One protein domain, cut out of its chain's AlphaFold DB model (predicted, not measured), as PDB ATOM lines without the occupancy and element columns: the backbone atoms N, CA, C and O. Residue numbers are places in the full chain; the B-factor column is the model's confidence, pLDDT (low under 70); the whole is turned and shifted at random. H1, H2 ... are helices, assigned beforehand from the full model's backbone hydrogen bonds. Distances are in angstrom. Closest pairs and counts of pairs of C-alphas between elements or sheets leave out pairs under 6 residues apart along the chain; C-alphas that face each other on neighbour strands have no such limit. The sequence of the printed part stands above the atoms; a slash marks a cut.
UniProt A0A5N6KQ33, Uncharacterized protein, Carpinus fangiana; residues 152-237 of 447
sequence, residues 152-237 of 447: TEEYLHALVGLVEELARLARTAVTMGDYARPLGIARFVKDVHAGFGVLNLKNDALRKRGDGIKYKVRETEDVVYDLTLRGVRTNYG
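This is residues 152 to 237 of the 447 residues of an uncharacterized protein of Carpinus fangiana (UniProt A0A5N6KQ33). Three helices, H1, H2 and H4, make an elongated up-and-down bundle, each running against the one before; short H3 packs on residues 153 to 160 of H1. The 86 printed residues hold four named helices, H1 to H4 in order, and no named strand: all helix. The whole is only just compact, close to loose, with a radius of gyration of the C-alphas of 13.9 A and spans of 44 by 24 by 16 A.

Find C-alpha 152 at (-37.621, 21.628, -8.330); H1 runs from there to 175, 35.1 A. Then come H2, 181 to 198, 26.1 A; H3, 204 to 211; and H4, 213 to 229, 24.4 A, ending at (-58.760, 41.769, 18.855).

From the hub H1, residues 163 to 174 alone touch H2, a hairpin; closest C-alphas, Ala 170 and Pro 182, 4.6 A. H2 touches H4 at Ala 186 and Thr 220, closest C-alphas, 5.2 A. Every O i to N i+4 pair is within hydrogen-bond range in H2, H3 and H4, and 19 of 20 in H1.

The printed part has no cut; pLDDT is under 70 at residues 232 to 237.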
ATOM      1  N   THR A 152     -37.387  20.401  -9.101       92.06
ATOM      2  CA  THR A 152     -37.621  21.628  -8.330       92.06
ATOM      3  C   THR A 152     -39.019  22.194  -8.569       92.06
ATOM      4  O   THR A 152     -39.625  22.727  -7.643       92.06
ATOM      5  N   GLU A 153     -39.556  22.061  -9.784       91.19
ATOM      6  CA  GLU A 153     -40.887  22.568 -10.125       91.19
ATOM      7  C   GLU A 153     -41.991  21.815  -9.375       91.19
ATOM      8  O   GLU A 153     -42.870  22.447  -8.788       91.19
ATOM      9  N   GLU A 154     -41.923  20.482  -9.306       94.06
ATOM     10  CA  GLU A 154     -42.883  19.673  -8.554       94.06
ATOM     11  C   GLU A 154     -42.830  19.983  -7.055       94.06
ATOM     12  O   GLU A 154     -43.879  20.095  -6.416       94.06
ATOM     13  N   TYR A 155     -41.631  20.186  -6.497       96.12
ATOM     14  CA  TYR A 155     -41.470  20.608  -5.104       96.12
ATOM     15  C   TYR A 155     -42.093  21.988  -4.842       96.12
ATOM     16  O   TYR A 155     -42.814  22.161  -3.859       96.12
ATOM     17  N   LEU A 156     -41.867  22.970  -5.722       95.38
ATOM     18  CA  LEU A 156     -42.443  24.310  -5.569       95.38
ATOM     19  C   LEU A 156     -43.971  24.293  -5.715       95.38
ATOM     20  O   LEU A 156     -44.664  24.946  -4.937       95.38
ATOM     21  N   HIS A 157     -44.519  23.501  -6.640       95.69
ATOM     22  CA  HIS A 157     -45.966  23.293  -6.737       95.69
ATOM     23  C   HIS A 157     -46.548  22.654  -5.469       95.69
ATOM     24  O   HIS A 157     -47.591  23.098  -4.981       95.69
ATOM     25  N   ALA A 158     -45.865  21.656  -4.906       97.38
ATOM     26  CA  ALA A 158     -46.259  21.041  -3.646       97.38
ATOM     27  C   ALA A 158     -46.191  22.029  -2.469       97.38
ATOM     28  O   ALA A 158     -47.057  22.004  -1.598       97.38
ATOM     29  N   LEU A 159     -45.215  22.942  -2.464       97.00
ATOM     30  CA  LEU A 159     -45.090  23.987  -1.449       97.00
ATOM     31  C   LEU A 159     -46.250  24.995  -1.496       97.00
ATOM     32  O   LEU A 159     -46.744  25.399  -0.444       97.00
ATOM     33  N   VAL A 160     -46.741  25.354  -2.690       96.19
ATOM     34  CA  VAL A 160     -47.979  26.148  -2.815       96.19
ATOM     35  C   VAL A 160     -49.163  25.388  -2.201       96.19
ATOM     36  O   VAL A 160     -49.908  25.951  -1.402       96.19
ATOM     37  N   GLY A 161     -49.301  24.092  -2.506       96.62
ATOM     38  CA  GLY A 161     -50.342  23.245  -1.912       96.62
ATOM     39  C   GLY A 161     -50.240  23.138  -0.384       96.62
ATOM     40  O   GLY A 161     -51.255  23.149   0.309       96.62
ATOM     41  N   LEU A 162     -49.019  23.107   0.167       97.31
ATOM     42  CA  LEU A 162     -48.796  23.113   1.613       97.31
ATOM     43  C   LEU A 162     -49.356  24.394   2.238       97.31
ATOM     44  O   LEU A 162     -50.044  24.329   3.253       97.31
ATOM     45  N   VAL A 163     -49.092  25.555   1.634       96.88
ATOM     46  CA  VAL A 163     -49.614  26.843   2.113       96.88
ATOM     47  C   VAL A 163     -51.146  26.865   2.112       96.88
ATOM     48  O   VAL A 163     -51.746  27.333   3.080       96.88
ATOM     49  N   GLU A 164     -51.780  26.338   1.062       95.12
ATOM     50  CA  GLU A 164     -53.243  26.245   0.959       95.12
ATOM     51  C   GLU A 164     -53.840  25.406   2.107       95.12
ATOM     52  O   GLU A 164     -54.771  25.849   2.789       95.12
ATOM     53  N   GLU A 165     -53.263  24.233   2.379       95.19
ATOM     54  CA  GLU A 165     -53.699  23.340   3.458       95.19
ATOM     55  C   GLU A 165     -53.415  23.910   4.855       95.19
ATOM     56  O   GLU A 165     -54.252  23.813   5.758       95.19
ATOM     57  N   LEU A 166     -52.273  24.575   5.053       95.38
ATOM     58  CA  LEU A 166     -51.956  25.223   6.326       95.38
ATOM     59  C   LEU A 166     -52.880  26.414   6.609       95.38
ATOM     60  O   LEU A 166     -53.309  26.588   7.750       95.38
ATOM     61  N   ALA A 167     -53.250  27.203   5.598       94.31
ATOM     62  CA  ALA A 167     -54.221  28.285   5.769       94.31
ATOM     63  C   ALA A 167     -55.582  27.753   6.248       94.31
ATOM     64  O   ALA A 167     -56.202  28.315   7.157       94.31
ATOM     65  N   ARG A 168     -56.015  26.605   5.711       92.88
ATOM     66  CA  ARG A 168     -57.203  25.899   6.201       92.88
ATOM     67  C   ARG A 168     -57.028  25.416   7.642       92.88
ATOM     68  O   ARG A 168     -57.901  25.679   8.470       92.88
ATOM     69  N   LEU A 169     -55.898  24.779   7.954       92.38
ATOM     70  CA  LEU A 169     -55.574  24.307   9.302       92.38
ATOM     71  C   LEU A 169     -55.571  25.447  10.329       92.38
ATOM     72  O   LEU A 169     -56.007  25.231  11.456       92.38
ATOM     73  N   ALA A 170     -55.124  26.652   9.965       92.94
ATOM     74  CA  ALA A 170     -55.120  27.805  10.866       92.94
ATOM     75  C   ALA A 170     -56.529  28.135  11.378       92.94
ATOM     76  O   ALA A 170     -56.711  28.320  12.581       92.94
ATOM     77  N   ARG A 171     -57.544  28.133  10.505       91.44
ATOM     78  CA  ARG A 171     -58.942  28.323  10.926       91.44
ATOM     79  C   ARG A 171     -59.431  27.185  11.810       91.44
ATOM     80  O   ARG A 171     -59.973  27.436  12.883       91.44
ATOM     81  N   THR A 172     -59.211  25.942  11.386       90.19
ATOM     82  CA  THR A 172     -59.658  24.760  12.139       90.19
ATOM     83  C   THR A 172     -59.005  24.693  13.523       90.19
ATOM     84  O   THR A 172     -59.666  24.349  14.499       90.19
ATOM     85  N   ALA A 173     -57.738  25.096  13.645       89.69
ATOM     86  CA  ALA A 173     -57.021  25.161  14.915       89.69
ATOM     87  C   ALA A 173     -57.692  26.117  15.913       89.69
ATOM     88  O   ALA A 173     -57.868  25.750  17.075       89.69
ATOM     89  N   VAL A 174     -58.151  27.290  15.457       89.19
ATOM     90  CA  VAL A 174     -58.899  28.240  16.300       89.19
ATOM     91  C   VAL A 174     -60.197  27.621  16.810       89.19
ATOM     92  O   VAL A 174     -60.515  27.763  17.991       89.19
ATOM     93  N   THR A 175     -60.926  26.900  15.954       87.12
ATOM     94  CA  THR A 175     -62.160  26.199  16.343       87.12
ATOM     95  C   THR A 175     -61.905  25.127  17.407       87.12
ATOM     96  O   THR A 175     -62.745  24.918  18.276       87.12
ATOM     97  N   MET A 176     -60.733  24.488  17.385       85.62
ATOM     98  CA  MET A 176     -60.313  23.495  18.382       85.62
ATOM     99  C   MET A 176     -59.684  24.104  19.648       85.62
ATOM    100  O   MET A 176     -59.246  23.364  20.528       85.62
ATOM    101  N   GLY A 177     -59.604  25.434  19.752       85.62
ATOM    102  CA  GLY A 177     -58.995  26.125  20.892       85.62
ATOM    103  C   GLY A 177     -57.461  26.181  20.868       85.62
ATOM    104  O   GLY A 177     -56.853  26.616  21.847       85.62
ATOM    105  N   ASP A 178     -56.814  25.781  19.768       87.31
ATOM    106  CA  ASP A 178     -55.377  25.984  19.570       87.31
ATOM    107  C   ASP A 178     -55.121  27.359  18.950       87.31
ATOM    108  O   ASP A 178     -55.125  27.556  17.734       87.31
ATOM    109  N   TYR A 179     -54.853  28.323  19.824       88.00
ATOM    110  CA  TYR A 179     -54.525  29.691  19.437       88.00
ATOM    111  C   TYR A 179     -53.027  29.925  19.248       88.00
ATOM    112  O   TYR A 179     -52.629  31.060  19.025       88.00
ATOM    113  N   ALA A 180     -52.167  28.915  19.400       87.81
ATOM    114  CA  ALA A 180     -50.727  29.056  19.179       87.81
ATOM    115  C   ALA A 180     -50.376  28.812  17.710       87.81
ATOM    116  O   ALA A 180     -49.596  29.551  17.106       87.81
ATOM    117  N   ARG A 181     -50.981  27.769  17.146       89.69
ATOM    118  CA  ARG A 181     -50.707  27.274  15.803       89.69
ATOM    119  C   ARG A 181     -51.005  28.276  14.681       89.69
ATOM    120  O   ARG A 181     -50.145  28.397  13.810       89.69
ATOM    121  N   PRO A 182     -52.101  29.065  14.702       92.69
ATOM    122  CA  PRO A 182     -52.350  30.078  13.674       92.69
ATOM    123  C   PRO A 182     -51.226  31.118  13.560       92.69
ATOM    124  O   PRO A 182     -50.873  31.513  12.455       92.69
ATOM    125  N   LEU A 183     -50.595  31.505  14.678       90.56
ATOM    126  CA  LEU A 183     -49.468  32.447  14.664       90.56
ATOM    127  C   LEU A 183     -48.226  31.833  14.007       90.56
ATOM    128  O   LEU A 183     -47.493  32.527  13.305       90.56
ATOM    129  N   GLY A 184     -47.971  30.546  14.260       91.06
ATOM    130  CA  GLY A 184     -46.880  29.810  13.620       91.06
ATOM    131  C   GLY A 184     -47.104  29.670  12.116       91.06
ATOM    132  O   GLY A 184     -46.199  29.948  11.335       91.06
ATOM    133  N   ILE A 185     -48.333  29.328  11.718       94.25
ATOM    134  CA  ILE A 185     -48.729  29.210  10.311       94.25
ATOM    135  C   ILE A 185     -48.601  30.554   9.590       94.25
ATOM    136  O   ILE A 185     -47.979  30.602   8.538       94.25
ATOM    137  N   ALA A 186     -49.115  31.649  10.157       92.56
ATOM    138  CA  ALA A 186     -49.033  32.967   9.524       92.56
ATOM    139  C   ALA A 186     -47.577  33.407   9.275       92.56
ATOM    140  O   ALA A 186     -47.259  33.947   8.218       92.56
ATOM    141  N   ARG A 187     -46.665  33.130  10.221       92.62
ATOM    142  CA  ARG A 187     -45.222  33.376  10.033       92.62
ATOM    143  C   ARG A 187     -44.649  32.511   8.916       92.62
ATOM    144  O   ARG A 187     -44.032  33.043   8.003       92.62
ATOM    145  N   PHE A 188     -44.918  31.209   8.957       95.00
ATOM    146  CA  PHE A 188     -44.451  30.263   7.947       95.00
ATOM    147  C   PHE A 188     -44.913  30.648   6.534       95.00
ATOM    148  O   PHE A 188     -44.103  30.722   5.618       95.00
ATOM    149  N   VAL A 189     -46.203  30.947   6.357       93.88
ATOM    150  CA  VAL A 189     -46.781  31.329   5.059       93.88
ATOM    151  C   VAL A 189     -46.152  32.622   4.536       93.88
ATOM    152  O   VAL A 189     -45.868  32.730   3.343       93.88
ATOM    153  N   LYS A 190     -45.866  33.584   5.420       90.38
ATOM    154  CA  LYS A 190     -45.167  34.821   5.063       90.38
ATOM    155  C   LYS A 190     -43.718  34.580   4.638       90.38
ATOM    156  O   LYS A 190     -43.280  35.176   3.655       90.38
ATOM    157  N   ASP A 191     -42.998  33.711   5.342       91.44
ATOM    158  CA  ASP A 191     -41.617  33.355   5.004       91.44
ATOM    159  C   ASP A 191     -41.554  32.614   3.661       91.44
ATOM    160  O   ASP A 191     -40.707  32.921   2.823       91.44
ATOM    161  N   VAL A 192     -42.505  31.708   3.402       92.50
ATOM    162  CA  VAL A 192     -42.647  31.036   2.102       92.50
ATOM    163  C   VAL A 192     -42.955  32.051   0.999       92.50
ATOM    164  O   VAL A 192     -42.273  32.047  -0.022       92.50
ATOM    165  N   HIS A 193     -43.914  32.959   1.201       90.31
ATOM    166  CA  HIS A 193     -44.230  34.016   0.232       90.31
ATOM    167  C   HIS A 193     -43.010  34.890  -0.092       90.31
ATOM    168  O   HIS A 193     -42.724  35.157  -1.258       90.31
ATOM    169  N   ALA A 194     -42.250  35.300   0.929       88.44
ATOM    170  CA  ALA A 194     -41.006  36.039   0.738       88.44
ATOM    171  C   ALA A 194     -39.971  35.215  -0.046       88.44
ATOM    172  O   ALA A 194     -39.315  35.753  -0.934       88.44
ATOM    173  N   GLY A 195     -39.872  33.911   0.230       87.62
ATOM    174  CA  GLY A 195     -39.039  32.975  -0.524       87.62
ATOM    175  C   GLY A 195     -39.414  32.907  -2.006       87.62
ATOM    176  O   GLY A 195     -38.532  33.016  -2.852       87.62
ATOM    177  N   PHE A 196     -40.708  32.817  -2.332       87.50
ATOM    178  CA  PHE A 196     -41.193  32.859  -3.717       87.50
ATOM    179  C   PHE A 196     -40.866  34.186  -4.413       87.50
ATOM    180  O   PHE A 196     -40.522  34.171  -5.590       87.50
ATOM    181  N   GLY A 197     -40.879  35.313  -3.692       85.19
ATOM    182  CA  GLY A 197     -40.497  36.622  -4.235       85.19
ATOM    183  C   GLY A 197     -39.018  36.748  -4.633       85.19
ATOM    184  O   GLY A 197     -38.673  37.614  -5.432       85.19
ATOM    185  N   VAL A 198     -38.138  35.886  -4.110       88.38
ATOM    186  CA  VAL A 198     -36.720  35.819  -4.519       88.38
ATOM    187  C   VAL A 198     -36.550  35.027  -5.823       88.38
ATOM    188  O   VAL A 198     -35.559  35.198  -6.535       88.38
ATOM    189  N   LEU A 199     -37.504  34.155  -6.159       85.50
ATOM    190  CA  LEU A 199     -37.422  33.288  -7.329       85.50
ATOM    191  C   LEU A 199     -37.841  34.041  -8.596       85.50
ATOM    192  O   LEU A 199     -38.950  34.556  -8.699       85.50
ATOM    193  N   ASN A 200     -36.984  34.035  -9.618       85.00
ATOM    194  CA  ASN A 200     -37.336  34.544 -10.943       85.00
ATOM    195  C   ASN A 200     -38.043  33.454 -11.771       85.00
ATOM    196  O   ASN A 200     -37.429  32.792 -12.613       85.00
ATOM    197  N   LEU A 201     -39.322  33.222 -11.474       83.19
ATOM    198  CA  LEU A 201     -40.121  32.174 -12.110       83.19
ATOM    199  C   LEU A 201     -40.474  32.544 -13.558       83.19
ATOM    200  O   LEU A 201     -41.238  33.472 -13.812       83.19
ATOM    201  N   LYS A 202     -39.950  31.770 -14.515       80.06
ATOM    202  CA  LYS A 202     -40.301  31.879 -15.944       80.06
ATOM    203  C   LYS A 202     -41.481  30.992 -16.350       80.06
ATOM    204  O   LYS A 202     -42.081  31.227 -17.393       80.06
ATOM    205  N   ASN A 203     -41.797  29.973 -15.551       79.12
ATOM    206  CA  ASN A 203     -42.927  29.081 -15.793       79.12
ATOM    207  C   ASN A 203     -44.233  29.796 -15.410       79.12
ATOM    208  O   ASN A 203     -44.437  30.135 -14.242       79.12
ATOM    209  N   ASP A 204     -45.114  30.007 -16.389       78.12
ATOM    210  CA  ASP A 204     -46.368  30.741 -16.206       78.12
ATOM    211  C   ASP A 204     -47.316  30.069 -15.197       78.12
ATOM    212  O   ASP A 204     -47.910  30.746 -14.358       78.12
ATOM    213  N   ALA A 205     -47.410  28.736 -15.204       85.06
ATOM    214  CA  ALA A 205     -48.297  28.002 -14.304       85.06
ATOM    215  C   ALA A 205     -47.826  28.080 -12.843       85.06
ATOM    216  O   ALA A 205     -48.631  28.305 -11.934       85.06
ATOM    217  N   LEU A 206     -46.519  27.922 -12.604       87.25
ATOM    218  CA  LEU A 206     -45.948  28.026 -11.261       87.25
ATOM    219  C   LEU A 206     -45.964  29.470 -10.753       87.25
ATOM    220  O   LEU A 206     -46.271  29.684  -9.583       87.25
ATOM    221  N   ARG A 207     -45.706  30.453 -11.626       89.38
ATOM    222  CA  ARG A 207     -45.810  31.881 -11.300       89.38
ATOM    223  C   ARG A 207     -47.220  32.236 -10.840       89.38
ATOM    224  O   ARG A 207     -47.377  32.703  -9.720       89.38
ATOM    225  N   LYS A 208     -48.246  31.910 -11.636       87.88
ATOM    226  CA  LYS A 208     -49.656  32.171 -11.292       87.88
ATOM    227  C   LYS A 208     -50.047  31.563  -9.944       87.88
ATOM    228  O   LYS A 208     -50.699  32.209  -9.127       87.88
ATOM    229  N   ARG A 209     -49.628  30.319  -9.683       85.81
ATOM    230  CA  ARG A 209     -49.879  29.656  -8.393       85.81
ATOM    231  C   ARG A 209     -49.089  30.280  -7.239       85.81
ATOM    232  O   ARG A 209     -49.638  30.412  -6.149       85.81
ATOM    233  N   GLY A 210     -47.840  30.676  -7.475       85.38
ATOM    234  CA  GLY A 210     -47.001  31.387  -6.510       85.38
ATOM    235  C   GLY A 210     -47.581  32.750  -6.132       85.38
ATOM    236  O   GLY A 210     -47.691  33.057  -4.949       85.38
ATOM    237  N   ASP A 211     -48.060  33.520  -7.110       83.31
ATOM    238  CA  ASP A 211     -48.724  34.810  -6.885       83.31
ATOM    239  C   ASP A 211     -50.005  34.651  -6.055       83.31
ATOM    240  O   ASP A 211     -50.352  35.521  -5.255       83.31
ATOM    241  N   GLY A 212     -50.683  33.503  -6.174       87.06
ATOM    242  CA  GLY A 212     -51.842  33.138  -5.361       87.06
ATOM    243  C   GLY A 212     -51.558  33.026  -3.856       87.06
ATOM    244  O   GLY A 212     -52.477  33.184  -3.046       87.06
ATOM    245  N   ILE A 213     -50.295  32.833  -3.446       88.12
ATOM    246  CA  ILE A 213     -49.900  32.755  -2.030       88.12
ATOM    247  C   ILE A 213     -50.261  34.047  -1.283       88.12
ATOM    248  O   ILE A 213     -50.621  33.982  -0.106       88.12
ATOM    249  N   LYS A 214     -50.253  35.212  -1.948       88.31
ATOM    250  CA  LYS A 214     -50.593  36.503  -1.320       88.31
ATOM    251  C   LYS A 214     -51.974  36.496  -0.658       88.31
ATOM    252  O   LYS A 214     -52.161  37.081   0.409       88.31
ATOM    253  N   TYR A 215     -52.933  35.777  -1.243       91.69
ATOM    254  CA  TYR A 215     -54.274  35.641  -0.680       91.69
ATOM    255  C   TYR A 215     -54.268  34.772   0.579       91.69
ATOM    256  O   TYR A 215     -54.966  35.084   1.538       91.69
ATOM    257  N   LYS A 216     -53.427  33.731   0.616       92.44
ATOM    258  CA  LYS A 216     -53.247  32.866   1.794       92.44
ATOM    259  C   LYS A 216     -52.495  33.563   2.925       92.44
ATOM    260  O   LYS A 216     -52.811  33.336   4.093       92.44
ATOM    261  N   VAL A 217     -51.571  34.469   2.602       88.81
ATOM    262  CA  VAL A 217     -50.967  35.382   3.587       88.81
ATOM    263  C   VAL A 217     -52.059  36.223   4.244       88.81
ATOM    264  O   VAL A 217     -52.209  36.159   5.459       88.81
ATOM    265  N   ARG A 218     -52.882  36.925   3.452       88.50
ATOM    266  CA  ARG A 218     -53.982  37.744   3.985       88.50
ATOM    267  C   ARG A 218     -54.955  36.920   4.831       88.50
ATOM    268  O   ARG A 218     -55.244  37.284   5.961       88.50
ATOM    269  N   GLU A 219     -55.393  35.777   4.314       90.19
ATOM    270  CA  GLU A 219     -56.315  34.860   4.994       90.19
ATOM    271  C   GLU A 219     -55.791  34.409   6.369       90.19
ATOM    272  O   GLU A 219     -56.545  34.355   7.338       90.19
ATOM    273  N   THR A 220     -54.495  34.100   6.481       91.06
ATOM    274  CA  THR A 220     -53.886  33.699   7.761       91.06
ATOM    275  C   THR A 220     -53.612  34.883   8.688       91.06
ATOM    276  O   THR A 220     -53.732  34.735   9.905       91.06
ATOM    277  N   GLU A 221     -53.298  36.063   8.148       88.75
ATOM    278  CA  GLU A 221     -53.166  37.306   8.916       88.75
ATOM    279  C   GLU A 221     -54.504  37.746   9.523       88.75
ATOM    280  O   GLU A 221     -54.526  38.109  10.698       88.75
ATOM    281  N   ASP A 222     -55.610  37.625   8.786       88.06
ATOM    282  CA  ASP A 222     -56.961  37.946   9.263       88.06
ATOM    283  C   ASP A 222     -57.355  37.056  10.457       88.06
ATOM    284  O   ASP A 222     -57.823  37.550  11.485       88.06
ATOM    285  N   VAL A 223     -57.059  35.749  10.390       89.44
ATOM    286  CA  VAL A 223     -57.270  34.826  11.522       89.44
ATOM    287  C   VAL A 223     -56.490  35.281  12.754       89.44
ATOM    288  O   VAL A 223     -57.001  35.238  13.874       89.44
ATOM    289  N   VAL A 224     -55.243  35.720  12.578       87.94
ATOM    290  CA  VAL A 224     -54.448  36.186  13.714       87.94
ATOM    291  C   VAL A 224     -54.934  37.541  14.223       87.94
ATOM    292  O   VAL A 224     -54.990  37.745  15.437       87.94
ATOM    293  N   TYR A 225     -55.331  38.447  13.334       85.88
ATOM    294  CA  TYR A 225     -55.923  39.727  13.696       85.88
ATOM    295  C   TYR A 225     -57.150  39.528  14.599       85.88
ATOM    296  O   TYR A 225     -57.201  40.099  15.692       85.88
ATOM    297  N   ASP A 226     -58.055  38.619  14.237       86.81
ATOM    298  CA  ASP A 226     -59.225  38.272  15.047       86.81
ATOM    299  C   ASP A 226     -58.855  37.770  16.451       86.81
ATOM    300  O   ASP A 226     -59.474  38.161  17.446       86.81
ATOM    301  N   LEU A 227     -57.817  36.933  16.565       85.25
ATOM    302  CA  LEU A 227     -57.320  36.458  17.862       85.25
ATOM    303  C   LEU A 227     -56.758  37.599  18.716       85.25
ATOM    304  O   LEU A 227     -56.936  37.604  19.939       85.25
ATOM    305  N   THR A 228     -56.081  38.563  18.086       81.25
ATOM    306  CA  THR A 228     -55.519  39.721  18.791       81.25
ATOM    307  C   THR A 228     -56.595  40.672  19.286       81.25
ATOM    308  O   THR A 228     -56.513  41.116  20.431       81.25
ATOM    309  N   LEU A 229     -57.633  40.917  18.483       82.81
ATOM    310  CA  LEU A 229     -58.760  41.769  18.855       82.81
ATOM    311  C   LEU A 229     -59.521  41.201  20.063       82.81
ATOM    312  O   LEU A 229     -59.985  41.948  20.919       82.81
ATOM    313  N   ARG A 230     -59.593  39.868  20.169       82.12
ATOM    314  CA  ARG A 230     -60.252  39.143  21.268       82.12
ATOM    315  C   ARG A 230     -59.365  38.937  22.503       82.12
ATOM    316  O   ARG A 230     -59.810  38.330  23.472       82.12
ATOM    317  N   GLY A 231     -58.114  39.407  22.484       72.69
ATOM    318  CA  GLY A 231     -57.205  39.335  23.633       72.69
ATOM    319  C   GLY A 231     -56.657  37.938  23.953       72.69
ATOM    320  O   GLY A 231     -56.106  37.736  25.031       72.69
ATOM    321  N   VAL A 232     -56.759  36.972  23.031       64.19
ATOM    322  CA  VAL A 232     -56.455  35.550  23.295       64.19
ATOM    323  C   VAL A 232     -54.944  35.252  23.379       64.19
ATOM    324  O   VAL A 232     -54.551  34.173  23.815       64.19
ATOM    325  N   ARG A 233     -54.064  36.213  23.061       54.31
ATOM    326  CA  ARG A 233     -52.633  36.212  23.437       54.31
ATOM    327  C   ARG A 233     -51.968  37.551  23.100       54.31
ATOM    328  O   ARG A 233     -51.860  37.945  21.940       54.31
ATOM    329  N   THR A 234     -51.448  38.234  24.113       46.69
ATOM    330  CA  THR A 234     -50.666  39.472  24.001       46.69
ATOM    331  C   THR A 234     -49.233  39.173  23.561       46.69
ATOM    332  O   THR A 234     -48.363  38.993  24.404       46.69
ATOM    333  N   ASN A 235     -48.970  39.069  22.252       51.06
ATOM    334  CA  ASN A 235     -47.606  39.232  21.706       51.06
ATOM    335  C   ASN A 235     -47.529  39.510  20.190       51.06
ATOM    336  O   ASN A 235     -46.451  39.426  19.605       51.06
ATOM    337  N   TYR A 236     -48.629  39.887  19.528       47.41
ATOM    338  CA  TYR A 236     -48.575  40.319  18.120       47.41
ATOM    339  C   TYR A 236     -48.185  41.795  17.940       47.41
ATOM    340  O   TYR A 236     -47.748  42.199  16.865       47.41
ATOM    341  N   GLY A 237     -48.227  42.593  19.014       45.69
ATOM    342  CA  GLY A 237     -47.880  44.019  18.979       45.69
ATOM    343  C   GLY A 237     -46.448  44.328  18.514       45.69
ATOM    344  O   GLY A 237     -46.210  45.411  17.992       45.69
TER     345      GLY A 237